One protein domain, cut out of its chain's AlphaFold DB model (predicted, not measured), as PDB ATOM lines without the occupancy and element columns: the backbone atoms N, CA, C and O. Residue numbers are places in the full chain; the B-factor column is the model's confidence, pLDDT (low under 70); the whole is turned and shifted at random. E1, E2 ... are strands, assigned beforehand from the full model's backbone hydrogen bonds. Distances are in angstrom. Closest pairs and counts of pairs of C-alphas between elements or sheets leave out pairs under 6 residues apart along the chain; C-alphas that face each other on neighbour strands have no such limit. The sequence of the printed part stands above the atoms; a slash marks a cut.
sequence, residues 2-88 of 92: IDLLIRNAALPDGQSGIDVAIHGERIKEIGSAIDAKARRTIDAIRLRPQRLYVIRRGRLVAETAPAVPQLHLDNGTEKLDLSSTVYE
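AT A GLANCE: This is residues 2 to 88 of the 92 residues of an uncharacterized protein of Geoalkalibacter subterraneus (UniProt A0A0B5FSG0). A strongly twisted sheet of four strands, E1 to E4, makes one end of this model, and from it a thin link, residues 44 to 52, leads to a small two-stranded hairpin, E5 and E6; residues 64 to 69 then lead to a second small hairpin, E7 and E8, set well away from the first. The three pieces make a loose, flat spread, and residues 72 to 77, at the turn of the second hairpin, stick out. The printed part has 87 residues with no named helix and eight named strands, E1 to E8 in order, and is all strand; the large sheet has the order E3, E2, E1, E4 and is mixed, while the two hairpins are antiparallel. It is only just loose, close to extended, with a radius of gyration of the C-alphas of 17.8 A and spans of 46 by 43 by 22 A.

HOW THE PARTS SIT: Start at the large sheet with E1, residues 2 to 9, an inner strand. E2, residues 18 to 23, is its antiparallel neighbour at 163 degrees and forms a hairpin with it; look for N 6 and O 20, 2.9 A apart and within hydrogen-bond range. E3, residues 26 to 32, is an edge strand, antiparallel to E2 at 156 degrees, with N 21 and O 29 at 2.9 A; E1, E2 and E3 form a meander, each strand the antiparallel neighbour of the one before. At the other edge E4, residues 38 to 43, runs parallel to E1 at 16 degrees, with N 7 and O 42 at 2.8 A. From edge to edge the strands' lines turn by 55 degrees. Farther on, E5, residues 53 to 56, and E6, residues 59 to 63, form a hairpin at 150 degrees, with N 54 and O 62 at 2.9 A. E7, residues 70 to 73, and E8, residues 76 to 79, form another at 156 degrees, with N 71 and O 78 at 2.8 A. E4 and E5 are apart, and so are E6 and E7.

IN THESE COORDINATES: Find C-alpha 2 at (34.387, -42.819, 2.433); from there E1 runs 17.0 A to C-alpha 9. E2 measures 16.8 A, E3 18.1 A and E4 12.6 A. Look next at C-alpha 53, (5.780, -49.410, -16.859), where E5 begins; E6 measures 11.2 A. E8 ends at C-alpha 79, (4.903, -62.145, 1.519).

THE WHOLE: The C-alphas of Lys 28 and Gly 58, the two farthest apart, are 48.8 A apart. The printed part has no cut and no long link. Its mean pLDDT is 84.2; look for values under 70 at residues 46 to 49, residue 69 and residues 82 to 88.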
ATOM      1  N   ILE A   2      35.038 -41.582   1.957       90.69
ATOM      2  CA  ILE A   2      34.387 -42.819   2.433       90.69
ATOM      3  C   ILE A   2      33.978 -43.688   1.240       90.69
ATOM      4  O   ILE A   2      33.807 -43.176   0.131       90.69
ATOM      5  N   ASP A   3      33.850 -44.995   1.445       92.62
ATOM      6  CA  ASP A   3      33.596 -45.941   0.354       92.62
ATOM      7  C   ASP A   3      32.109 -46.000   0.005       92.62
ATOM      8  O   ASP A   3      31.738 -45.891  -1.167       92.62
ATOM      9  N   LEU A   4      31.257 -46.088   1.028       90.88
ATOM     10  CA  LEU A   4      29.806 -46.138   0.892       90.88
ATOM     11  C   LEU A   4      29.146 -45.184   1.888       90.88
ATOM     12  O   LEU A   4      29.493 -45.164   3.067       90.88
ATOM     13  N   LEU A   5      28.177 -44.414   1.404       92.62
ATOM     14  CA  LEU A   5      27.279 -43.613   2.223       92.62
ATOM     15  C   LEU A   5      25.844 -44.052   1.970       92.62
ATOM     16  O   LEU A   5      25.344 -43.949   0.847       92.62
ATOM     17  N   ILE A   6      25.200 -44.557   3.012       91.88
ATOM     18  CA  ILE A   6      23.784 -44.903   3.007       91.88
ATOM     19  C   ILE A   6      23.035 -43.699   3.569       91.88
ATOM     20  O   ILE A   6      23.352 -43.263   4.670       91.88
ATOM     21  N   ARG A   7      22.092 -43.142   2.809       91.69
ATOM     22  CA  ARG A   7      21.277 -41.993   3.215       91.69
ATOM     23  C   ARG A   7      19.923 -42.436   3.756       91.69
ATOM     24  O   ARG A   7      19.399 -43.446   3.296       91.69
ATOM     25  N   ASN A   8      19.355 -41.660   4.674       90.25
ATOM     26  CA  ASN A   8      17.975 -41.797   5.159       90.25
ATOM     27  C   ASN A   8      17.584 -43.197   5.680       90.25
ATOM     28  O   ASN A   8      16.461 -43.648   5.475       90.25
ATOM     29  N   ALA A   9      18.480 -43.912   6.349       89.31
ATOM     30  CA  ALA A   9      18.160 -45.174   7.002       89.31
ATOM     31  C   ALA A   9      17.139 -44.990   8.136       89.31
ATOM     32  O   ALA A   9      17.149 -43.988   8.858       89.31
ATOM     33  N   ALA A  10      16.277 -45.996   8.289       86.88
ATOM     34  CA  ALA A  10      15.520 -46.236   9.508       86.88
ATOM     35  C   ALA A  10      16.294 -47.249  10.360       86.88
ATOM     36  O   ALA A  10      16.690 -48.304   9.856       86.88
ATOM     37  N   LEU A  11      16.551 -46.911  11.619       87.44
ATOM     38  CA  LEU A  11      17.278 -47.745  12.566       87.44
ATOM     39  C   LEU A  11      16.303 -48.492  13.499       87.44
ATOM     40  O   LEU A  11      15.183 -48.025  13.716       87.44
ATOM     41  N   PRO A  12      16.701 -49.647  14.070       82.00
ATOM     42  CA  PRO A  12      15.828 -50.464  14.925       82.00
ATOM     43  C   PRO A  12      15.334 -49.779  16.205       82.00
ATOM     44  O   PRO A  12      14.374 -50.236  16.813       82.00
ATOM     45  N   ASP A  13      15.982 -48.695  16.622       85.50
ATOM     46  CA  ASP A  13      15.593 -47.874  17.772       85.50
ATOM     47  C   ASP A  13      14.499 -46.841  17.442       85.50
ATOM     48  O   ASP A  13      14.157 -46.002  18.274       85.50
ATOM     49  N   GLY A  14      13.939 -46.900  16.231       83.50
ATOM     50  CA  GLY A  14      12.877 -46.013  15.763       83.50
ATOM     51  C   GLY A  14      13.380 -44.713  15.139       83.50
ATOM     52  O   GLY A  14      12.568 -43.924  14.651       83.50
ATOM     53  N   GLN A  15      14.696 -44.471  15.104       86.19
ATOM     54  CA  GLN A  15      15.243 -43.306  14.414       86.19
ATOM     55  C   GLN A  15      15.088 -43.450  12.896       86.19
ATOM     56  O   GLN A  15      15.248 -44.530  12.332       86.19
ATOM     57  N   SER A  16      14.794 -42.348  12.209       88.25
ATOM     58  CA  SER A  16      14.674 -42.294  10.749       88.25
ATOM     59  C   SER A  16      15.402 -41.074  10.194       88.25
ATOM     60  O   SER A  16      15.692 -40.130  10.930       88.25
ATOM     61  N   GLY A  17      15.738 -41.101   8.902       88.19
ATOM     62  CA  GLY A  17      16.534 -40.033   8.291       88.19
ATOM     63  C   GLY A  17      18.013 -40.075   8.695       88.19
ATOM     64  O   GLY A  17      18.685 -39.046   8.668       88.19
ATOM     65  N   ILE A  18      18.513 -41.249   9.097       94.75
ATOM     66  CA  ILE A  18      19.889 -41.416   9.569       94.75
ATOM     67  C   ILE A  18      20.804 -41.816   8.419       94.75
ATOM     68  O   ILE A  18      20.524 -42.748   7.673       94.75
ATOM     69  N   ASP A  19      21.942 -41.155   8.301       94.75
ATOM     70  CA  ASP A  19      22.976 -41.545   7.364       94.75
ATOM     71  C   ASP A  19      23.996 -42.468   8.038       94.75
ATOM     72  O   ASP A  19      24.328 -42.314   9.216       94.75
ATOM     73  N   VAL A  20      24.522 -43.425   7.273       93.75
ATOM     74  CA  VAL A  20      25.556 -44.368   7.719       93.75
ATOM     75  C   VAL A  20      26.727 -44.322   6.747       93.75
ATOM     76  O   VAL A  20      26.604 -44.696   5.576       93.75
ATOM     77  N   ALA A  21      27.878 -43.862   7.232       94.69
ATOM     78  CA  ALA A  21      29.120 -43.803   6.475       94.69
ATOM     79  C   ALA A  21      29.980 -45.039   6.748       94.69
ATOM     80  O   ALA A  21      30.281 -45.364   7.897       94.69
ATOM     81  N   ILE A  22      30.436 -45.699   5.685       94.25
ATOM     82  CA  ILE A  22      31.249 -46.917   5.745       94.25
ATOM     83  C   ILE A  22      32.606 -46.659   5.085       94.25
ATOM     84  O   ILE A  22      32.693 -46.071   4.000       94.25
ATOM     85  N   HIS A  23      33.671 -47.114   5.746       92.06
ATOM     86  CA  HIS A  23      35.026 -47.126   5.205       92.06
ATOM     87  C   HIS A  23      35.651 -48.514   5.382       92.06
ATOM     88  O   HIS A  23      35.709 -49.036   6.498       92.06
ATOM     89  N   GLY A  24      36.091 -49.122   4.281       90.00
ATOM     90  CA  GLY A  24      36.435 -50.541   4.244       90.00
ATOM     91  C   GLY A  24      35.251 -51.401   4.698       90.00
ATOM     92  O   GLY A  24      34.146 -51.273   4.179       90.00
ATOM     93  N   GLU A  25      35.479 -52.247   5.700       89.00
ATOM     94  CA  GLU A  25      34.472 -53.160   6.264       89.00
ATOM     95  C   GLU A  25      33.823 -52.624   7.553       89.00
ATOM     96  O   GLU A  25      33.136 -53.358   8.262       89.00
ATOM     97  N   ARG A  26      34.057 -51.350   7.906       88.12
ATOM     98  CA  ARG A  26      33.608 -50.779   9.183       88.12
ATOM     99  C   ARG A  26      32.699 -49.575   8.996       88.12
ATOM    100  O   ARG A  26      32.925 -48.724   8.133       88.12
ATOM    101  N   ILE A  27      31.709 -49.470   9.881       91.75
ATOM    102  CA  ILE A  27      30.930 -48.246  10.056       91.75
ATOM    103  C   ILE A  27      31.857 -47.197  10.664       91.75
ATOM    104  O   ILE A  27      32.426 -47.400  11.737       91.75
ATOM    105  N   LYS A  28      32.032 -46.093   9.945       92.31
ATOM    106  CA  LYS A  28      32.833 -44.955  10.380       92.31
ATOM    107  C   LYS A  28      32.000 -43.979  11.204       92.31
ATOM    108  O   LYS A  28      32.500 -43.448  12.188       92.31
ATOM    109  N   GLU A  29      30.768 -43.725  10.777       93.62
ATOM    110  CA  GLU A  29      29.911 -42.692  11.359       93.62
ATOM    111  C   GLU A  29      28.434 -43.021  11.123       93.62
ATOM    112  O   GLU A  29      28.074 -43.557  10.072       93.62
ATOM    113  N   ILE A  30      27.600 -42.699  12.112       93.00
ATOM    114  CA  ILE A  30      26.139 -42.791  12.074       93.00
ATOM    115  C   ILE A  30      25.610 -41.451  12.580       93.00
ATOM    116  O   ILE A  30      25.991 -41.024  13.669       93.00
ATOM    117  N   GLY A  31      24.746 -40.792  11.815       92.06
ATOM    118  CA  GLY A  31      24.195 -39.495  12.202       92.06
ATOM    119  C   GLY A  31      23.285 -38.904  11.135       92.06
ATOM    120  O   GLY A  31      23.218 -39.405  10.018       92.06
ATOM    121  N   SER A  32      22.564 -37.837  11.467       91.56
ATOM    122  CA  SER A  32      21.747 -37.125  10.486       91.56
ATOM    123  C   SER A  32      22.621 -36.242   9.591       91.56
ATOM    124  O   SER A  32      23.508 -35.538  10.069       91.56
ATOM    125  N   ALA A  33      22.354 -36.263   8.281       91.50
ATOM    126  CA  ALA A  33      22.961 -35.368   7.293       91.50
ATOM    127  C   ALA A  33      24.507 -35.352   7.289       91.50
ATOM    128  O   ALA A  33      25.127 -34.289   7.316       91.50
ATOM    129  N   ILE A  34      25.145 -36.524   7.191       95.06
ATOM    130  CA  ILE A  34      26.614 -36.630   7.146       95.06
ATOM    131  C   ILE A  34      27.159 -35.878   5.916       95.06
ATOM    132  O   ILE A  34      26.884 -36.245   4.763       95.06
ATOM    133  N   ASP A  35      27.969 -34.843   6.142       94.00
ATOM    134  CA  ASP A  35      28.647 -34.098   5.077       94.00
ATOM    135  C   ASP A  35      29.976 -34.774   4.710       94.00
ATOM    136  O   ASP A  35      31.053 -34.453   5.216       94.00
ATOM    137  N   ALA A  36      29.895 -35.786   3.843       89.25
ATOM    138  CA  ALA A  36      31.061 -36.529   3.390       89.25
ATOM    139  C   ALA A  36      31.002 -36.854   1.895       89.25
ATOM    140  O   ALA A  36      29.976 -37.266   1.349       89.25
ATOM    141  N   LYS A  37      32.163 -36.765   1.233       89.81
ATOM    142  CA  LYS A  37      32.349 -37.302  -0.120       89.81
ATOM    143  C   LYS A  37      32.510 -38.821  -0.069       89.81
ATOM    144  O   LYS A  37      33.500 -39.323   0.480       89.81
ATOM    145  N   ALA A  38      31.567 -39.521  -0.697       92.19
ATOM    146  CA  ALA A  38      31.551 -40.971  -0.824       92.19
ATOM    147  C   ALA A  38      31.850 -41.423  -2.255       92.19
ATOM    148  O   ALA A  38      31.446 -40.768  -3.217       92.19
ATOM    149  N   ARG A  39      32.525 -42.566  -2.403       92.25
ATOM    150  CA  ARG A  39      32.716 -43.207  -3.712       92.25
ATOM    151  C   ARG A  39      31.391 -43.726  -4.274       92.25
ATOM    152  O   ARG A  39      31.186 -43.699  -5.486       92.25
ATOM    153  N   ARG A  40      30.491 -44.176  -3.398       90.88
ATOM    154  CA  ARG A  40      29.130 -44.592  -3.734       90.88
ATOM    155  C   ARG A  40      28.153 -44.069  -2.688       90.88
ATOM    156  O   ARG A  40      28.389 -44.220  -1.494       90.88
ATOM    157  N   THR A  41      27.034 -43.523  -3.149       91.25
ATOM    158  CA  THR A  41      25.923 -43.105  -2.287       91.25
ATOM    159  C   THR A  41      24.673 -43.871  -2.687       91.25
ATOM    160  O   THR A  41      24.378 -43.982  -3.878       91.25
ATOM    161  N   ILE A  42      23.953 -44.409  -1.707       87.75
ATOM    162  CA  ILE A  42      22.642 -45.038  -1.900       87.75
ATOM    163  C   ILE A  42      21.655 -44.465  -0.890       87.75
ATOM    164  O   ILE A  42      22.056 -44.068   0.196       87.75
ATOM    165  N   ASP A  43      20.377 -44.429  -1.246       86.56
ATOM    166  CA  ASP A  43      19.303 -44.074  -0.320       86.56
ATOM    167  C   ASP A  43      18.698 -45.364   0.243       86.56
ATOM    168  O   ASP A  43      18.335 -46.254  -0.534       86.56
ATOM    169  N   ALA A  44      18.655 -45.500   1.568       84.12
ATOM    170  CA  ALA A  44      18.056 -46.650   2.241       84.12
ATOM    171  C   ALA A  44      16.534 -46.649   2.095       84.12
ATOM    172  O   ALA A  44      15.930 -47.717   1.998       84.12
ATOM    173  N   ILE A  45      15.919 -45.464   2.030       76.19
ATOM    174  CA  ILE A  45      14.501 -45.327   1.722       76.19
ATOM    175  C   ILE A  45      14.359 -45.099   0.223       76.19
ATOM    176  O   ILE A  45      15.005 -44.254  -0.399       76.19
ATOM    177  N   ARG A  46      13.471 -45.867  -0.405       66.44
ATOM    178  CA  ARG A  46      13.215 -45.742  -1.838       66.44
ATOM    179  C   ARG A  46      12.406 -44.468  -2.114       66.44
ATOM    180  O   ARG A  46      11.193 -44.522  -2.256       66.44
ATOM    181  N   LEU A  47      13.076 -43.324  -2.265       65.81
ATOM    182  CA  LEU A  47      12.417 -42.034  -2.544       65.81
ATOM    183  C   LEU A  47      11.740 -41.952  -3.923       65.81
ATOM    184  O   LEU A  47      11.040 -40.985  -4.221       65.81
ATOM    185  N   ARG A  48      11.964 -42.934  -4.808       66.00
ATOM    186  CA  ARG A  48      11.312 -43.003  -6.121       66.00
ATOM    187  C   ARG A  48      10.615 -44.345  -6.301       66.00
ATOM    188  O   ARG A  48      11.282 -45.379  -6.173       66.00
ATOM    189  N   PRO A  49       9.323 -44.361  -6.667       66.69
ATOM    190  CA  PRO A  49       8.634 -45.606  -6.966       66.69
ATOM    191  C   PRO A  49       9.339 -46.341  -8.108       66.69
ATOM    192  O   PRO A  49       9.980 -45.745  -8.982       66.69
ATOM    193  N   GLN A  50       9.274 -47.668  -8.074       73.31
ATOM    194  CA  GLN A  50       9.770 -48.492  -9.166       73.31
ATOM    195  C   GLN A  50       8.955 -48.174 -10.419       73.31
ATOM    196  O   GLN A  50       7.728 -48.125 -10.372       73.31
ATOM    197  N   ARG A  51       9.633 -47.912 -11.540       84.69
ATOM    198  CA  ARG A  51       8.948 -47.720 -12.821       84.69
ATOM    199  C   ARG A  51       8.461 -49.084 -13.289       84.69
ATOM    200  O   ARG A  51       9.217 -49.806 -13.925       84.69
ATOM    201  N   LEU A  52       7.230 -49.433 -12.930       89.69
ATOM    202  CA  LEU A  52       6.615 -50.695 -13.347       89.69
ATOM    203  C   LEU A  52       6.373 -50.716 -14.855       89.69
ATOM    204  O   LEU A  52       6.553 -51.746 -15.487       89.69
ATOM    205  N   TYR A  53       6.061 -49.556 -15.436       92.19
ATOM    206  CA  TYR A  53       5.780 -49.410 -16.859       92.19
ATOM    207  C   TYR A  53       6.531 -48.219 -17.451       92.19
ATOM    208  O   TYR A  53       6.612 -47.143 -16.852       92.19
ATOM    209  N   VAL A  54       7.039 -48.392 -18.668       93.12
ATOM    210  CA  VAL A  54       7.528 -47.308 -19.523       93.12
ATOM    211  C   VAL A  54       6.630 -47.256 -20.751       93.12
ATOM    212  O   VAL A  54       6.553 -48.227 -21.498       93.12
ATOM    213  N   ILE A  55       5.954 -46.128 -20.977       96.31
ATOM    214  CA  ILE A  55       5.025 -45.941 -22.101       96.31
ATOM    215  C   ILE A  55       5.587 -44.882 -23.049       96.31
ATOM    216  O   ILE A  55       6.004 -43.805 -22.620       96.31
ATOM    217  N   ARG A  56       5.575 -45.161 -24.355       93.06
ATOM    218  CA  ARG A  56       5.957 -44.209 -25.406       93.06
ATOM    219  C   ARG A  56       4.956 -44.281 -26.551       93.06
ATOM    220  O   ARG A  56       4.718 -45.355 -27.089       93.06
ATOM    221  N   ARG A  57       4.394 -43.130 -26.946       95.00
ATOM    222  CA  ARG A  57       3.384 -43.028 -28.026       95.00
ATOM    223  C   ARG A  57       2.194 -43.984 -27.824       95.00
ATOM    224  O   ARG A  57       1.779 -44.663 -28.754       95.00
ATOM    225  N   GLY A  58       1.699 -44.085 -26.590       95.94
ATOM    226  CA  GLY A  58       0.578 -44.969 -26.246       95.94
ATOM    227  C   GLY A  58       0.912 -46.466 -26.208       95.94
ATOM    228  O   GLY A  58       0.004 -47.269 -26.040       95.94
ATOM    229  N   ARG A  59       2.188 -46.861 -26.339       94.75
ATOM    230  CA  ARG A  59       2.621 -48.264 -26.291       94.75
ATOM    231  C   ARG A  59       3.521 -48.537 -25.085       94.75
ATOM    232  O   ARG A  59       4.438 -47.758 -24.824       94.75
ATOM    233  N   LEU A  60       3.288 -49.654 -24.394       95.06
ATOM    234  CA  LEU A  60       4.195 -50.193 -23.377       95.06
ATOM    235  C   LEU A  60       5.509 -50.624 -24.048       95.06
ATOM    236  O   LEU A  60       5.500 -51.470 -24.943       95.06
ATOM    237  N   VAL A  61       6.625 -50.010 -23.656       96.31
ATOM    238  CA  VAL A  61       7.961 -50.288 -24.214       96.31
ATOM    239  C   VAL A  61       8.879 -51.039 -23.251       96.31
ATOM    240  O   VAL A  61       9.835 -51.655 -23.706       96.31
ATOM    241  N   ALA A  62       8.606 -50.998 -21.946       93.56
ATOM    242  CA  ALA A  62       9.298 -51.810 -20.948       93.56
ATOM    243  C   ALA A  62       8.410 -52.012 -19.718       93.56
ATOM    244  O   ALA A  62       7.678 -51.099 -19.330       93.56
ATOM    245  N   GLU A  63       8.527 -53.184 -19.102       94.50
ATOM    246  CA  GLU A  63       7.826 -53.566 -17.878       94.50
ATOM    247  C   GLU A  63       8.830 -54.062 -16.834       94.50
ATOM    248  O   GLU A  63       9.879 -54.613 -17.172       94.50
ATOM    249  N   THR A  64       8.540 -53.836 -15.556       89.62
ATOM    250  CA  THR A  64       9.296 -54.390 -14.430       89.62
ATOM    251  C   THR A  64       8.329 -54.961 -13.400       89.62
ATOM    252  O   THR A  64       7.386 -54.276 -13.010       89.62
ATOM    253  N   ALA A  65       8.601 -56.179 -12.919       85.75
ATOM    254  CA  ALA A  65       7.793 -56.818 -11.884       85.75
ATOM    255  C   ALA A  65       7.700 -55.940 -10.612       85.75
ATOM    256  O   ALA A  65       8.716 -55.354 -10.206       85.75
ATOM    257  N   PRO A  66       6.519 -55.848  -9.970       80.38
ATOM    258  CA  PRO A  66       6.364 -55.159  -8.695       80.38
ATOM    259  C   PRO A  66       7.252 -55.765  -7.610       80.38
ATOM    260  O   PRO A  66       7.435 -56.982  -7.543       80.38
ATOM    261  N   ALA A  67       7.789 -54.919  -6.733       79.00
ATOM    262  CA  ALA A  67       8.430 -55.402  -5.520       79.00
ATOM    263  C   ALA A  67       7.358 -55.991  -4.593       79.00
ATOM    264  O   ALA A  67       6.427 -55.284  -4.212       79.00
ATOM    265  N   VAL A  68       7.502 -57.269  -4.235       81.06
ATOM    266  CA  VAL A  68       6.661 -57.923  -3.225       81.06
ATOM    267  C   VAL A  68       7.387 -57.823  -1.882       81.06
ATOM    268  O   VAL A  68       8.418 -58.487  -1.719       81.06
ATOM    269  N   PRO A  69       6.926 -56.976  -0.945       68.19
ATOM    270  CA  PRO A  69       7.543 -56.869   0.370       68.19
ATOM    271  C   PRO A  69       7.436 -58.194   1.135       68.19
ATOM    272  O   PRO A  69       6.460 -58.936   1.003       68.19
ATOM    273  N   GLN A  70       8.461 -58.491   1.932       80.31
ATOM    274  CA  GLN A  70       8.467 -59.617   2.864       80.31
ATOM    275  C   GLN A  70       8.415 -59.083   4.291       80.31
ATOM    276  O   GLN A  70       9.208 -58.218   4.663       80.31
ATOM    277  N   LEU A  71       7.468 -59.594   5.066       71.75
ATOM    278  CA  LEU A  71       7.336 -59.346   6.488       71.75
ATOM    279  C   LEU A  71       8.025 -60.490   7.235       71.75
ATOM    280  O   LEU A  71       7.639 -61.647   7.091       71.75
ATOM    281  N   HIS A  72       9.052 -60.169   8.013       76.31
ATOM    282  CA  HIS A  72       9.728 -61.126   8.884       76.31
ATOM    283  C   HIS A  72       9.241 -60.905  10.319       76.31
ATOM    284  O   HIS A  72       9.403 -59.812  10.859       76.31
ATOM    285  N   LEU A  73       8.642 -61.934  10.912       79.00
ATOM    286  CA  LEU A  73       8.156 -61.982  12.289       79.00
ATOM    287  C   LEU A  73       8.823 -63.155  13.019       79.00
ATOM    288  O   LEU A  73       9.362 -64.066  12.388       79.00
ATOM    289  N   ASP A  74       8.727 -63.185  14.347       85.69
ATOM    290  CA  ASP A  74       9.294 -64.273  15.162       85.69
ATOM    291  C   ASP A  74       8.734 -65.660  14.788       85.69
ATOM    292  O   ASP A  74       9.380 -66.683  15.009       85.69
ATOM    293  N   ASN A  75       7.540 -65.707  14.188       86.94
ATOM    294  CA  ASN A  75       6.873 -66.931  13.745       86.94
ATOM    295  C   ASN A  75       7.119 -67.291  12.266       86.94
ATOM    296  O   ASN A  75       6.602 -68.311  11.808       86.94
ATOM    297  N   GLY A  76       7.895 -66.501  11.516       84.44
ATOM    298  CA  GLY A  76       8.231 -66.812  10.129       84.44
ATOM    299  C   GLY A  76       8.332 -65.602   9.204       84.44
ATOM    300  O   GLY A  76       8.366 -64.450   9.616       84.44
ATOM    301  N   THR A  77       8.431 -65.885   7.906       87.06
ATOM    302  CA  THR A  77       8.480 -64.866   6.850       87.06
ATOM    303  C   THR A  77       7.256 -64.988   5.958       87.06
ATOM    304  O   THR A  77       7.009 -66.055   5.396       87.06
ATOM    305  N   GLU A  78       6.532 -63.890   5.781       82.25
ATOM    306  CA  GLU A  78       5.326 -63.804   4.965       82.25
ATOM    307  C   GLU A  78       5.517 -62.811   3.810       82.25
ATOM    308  O   GLU A  78       6.182 -61.785   3.953       82.25
ATOM    309  N   LYS A  79       4.953 -63.104   2.634       81.00
ATOM    310  CA  LYS A  79       4.903 -62.145   1.519       81.00
ATOM    311  C   LYS A  79       3.645 -61.301   1.652       81.00
ATOM    312  O   LYS A  79       2.558 -61.859   1.719       81.00
ATOM    313  N   LEU A  80       3.795 -59.983   1.620       71.62
ATOM    314  CA  LEU A  80       2.695 -59.051   1.827       71.62
ATOM    315  C   LEU A  80       2.326 -58.340   0.523       71.62
ATOM    316  O   LEU A  80       3.200 -57.888  -0.216       71.62
ATOM    317  N   ASP A  81       1.031 -58.213   0.252       72.25
ATOM    318  CA  ASP A  81       0.523 -57.268  -0.739       72.25
ATOM    319  C   ASP A  81       0.097 -55.990  -0.010       72.25
ATOM    320  O   ASP A  81      -0.865 -55.988   0.748       72.25
ATOM    321  N   LEU A  82       0.853 -54.906  -0.204       64.12
ATOM    322  CA  LEU A  82       0.576 -53.598   0.404       64.12
ATOM    323  C   LEU A  82      -0.332 -52.713  -0.467       64.12
ATOM    324  O   LEU A  82      -0.544 -51.546  -0.140       64.12
ATOM    325  N   SER A  83      -0.817 -53.226  -1.602       62.28
ATOM    326  CA  SER A  83      -1.697 -52.493  -2.519       62.28
ATOM    327  C   SER A  83      -3.185 -52.757  -2.277       62.28
ATOM    328  O   SER A  83      -4.034 -52.014  -2.774       62.28
ATOM    329  N   SER A  84      -3.510 -53.771  -1.475       55.06
ATOM    330  CA  SER A  84      -4.863 -54.066  -1.024       55.06
ATOM    331  C   SER A  84      -5.176 -53.272   0.247       55.06
ATOM    332  O   SER A  84      -4.749 -53.601   1.351       55.06
ATOM    333  N   THR A  85      -5.960 -52.204   0.113       43.44
ATOM    334  CA  THR A  85      -6.533 -51.501   1.267       43.44
ATOM    335  C   THR A  85      -7.625 -52.367   1.896       43.44
ATOM    336  O   THR A  85      -8.808 -52.179   1.620       43.44
ATOM    337  N   VAL A  86      -7.248 -53.334   2.731       50.81
ATOM    338  CA  VAL A  86      -8.178 -54.007   3.645       50.81
ATOM    339  C   VAL A  86      -7.884 -53.493   5.049       50.81
ATOM    340  O   VAL A  86      -7.077 -54.051   5.785       50.81
ATOM    341  N   TYR A  87      -8.528 -52.383   5.415       43.53
ATOM    342  CA  TYR A  87      -8.700 -52.036   6.822       43.53
ATOM    343  C   TYR A  87      -9.796 -52.950   7.376       43.53
ATOM    344  O   TYR A  87     -10.977 -52.601   7.348       43.53
ATOM    345  N   GLU A  88      -9.430 -54.138   7.854       47.56
ATOM    346  CA  GLU A  88     -10.290 -54.826   8.813       47.56
ATOM    347  C   GLU A  88     -10.233 -54.018  10.109       47.56
ATOM    348  O   GLU A  88      -9.252 -54.031  10.850       47.56
TER     349      GLU A  88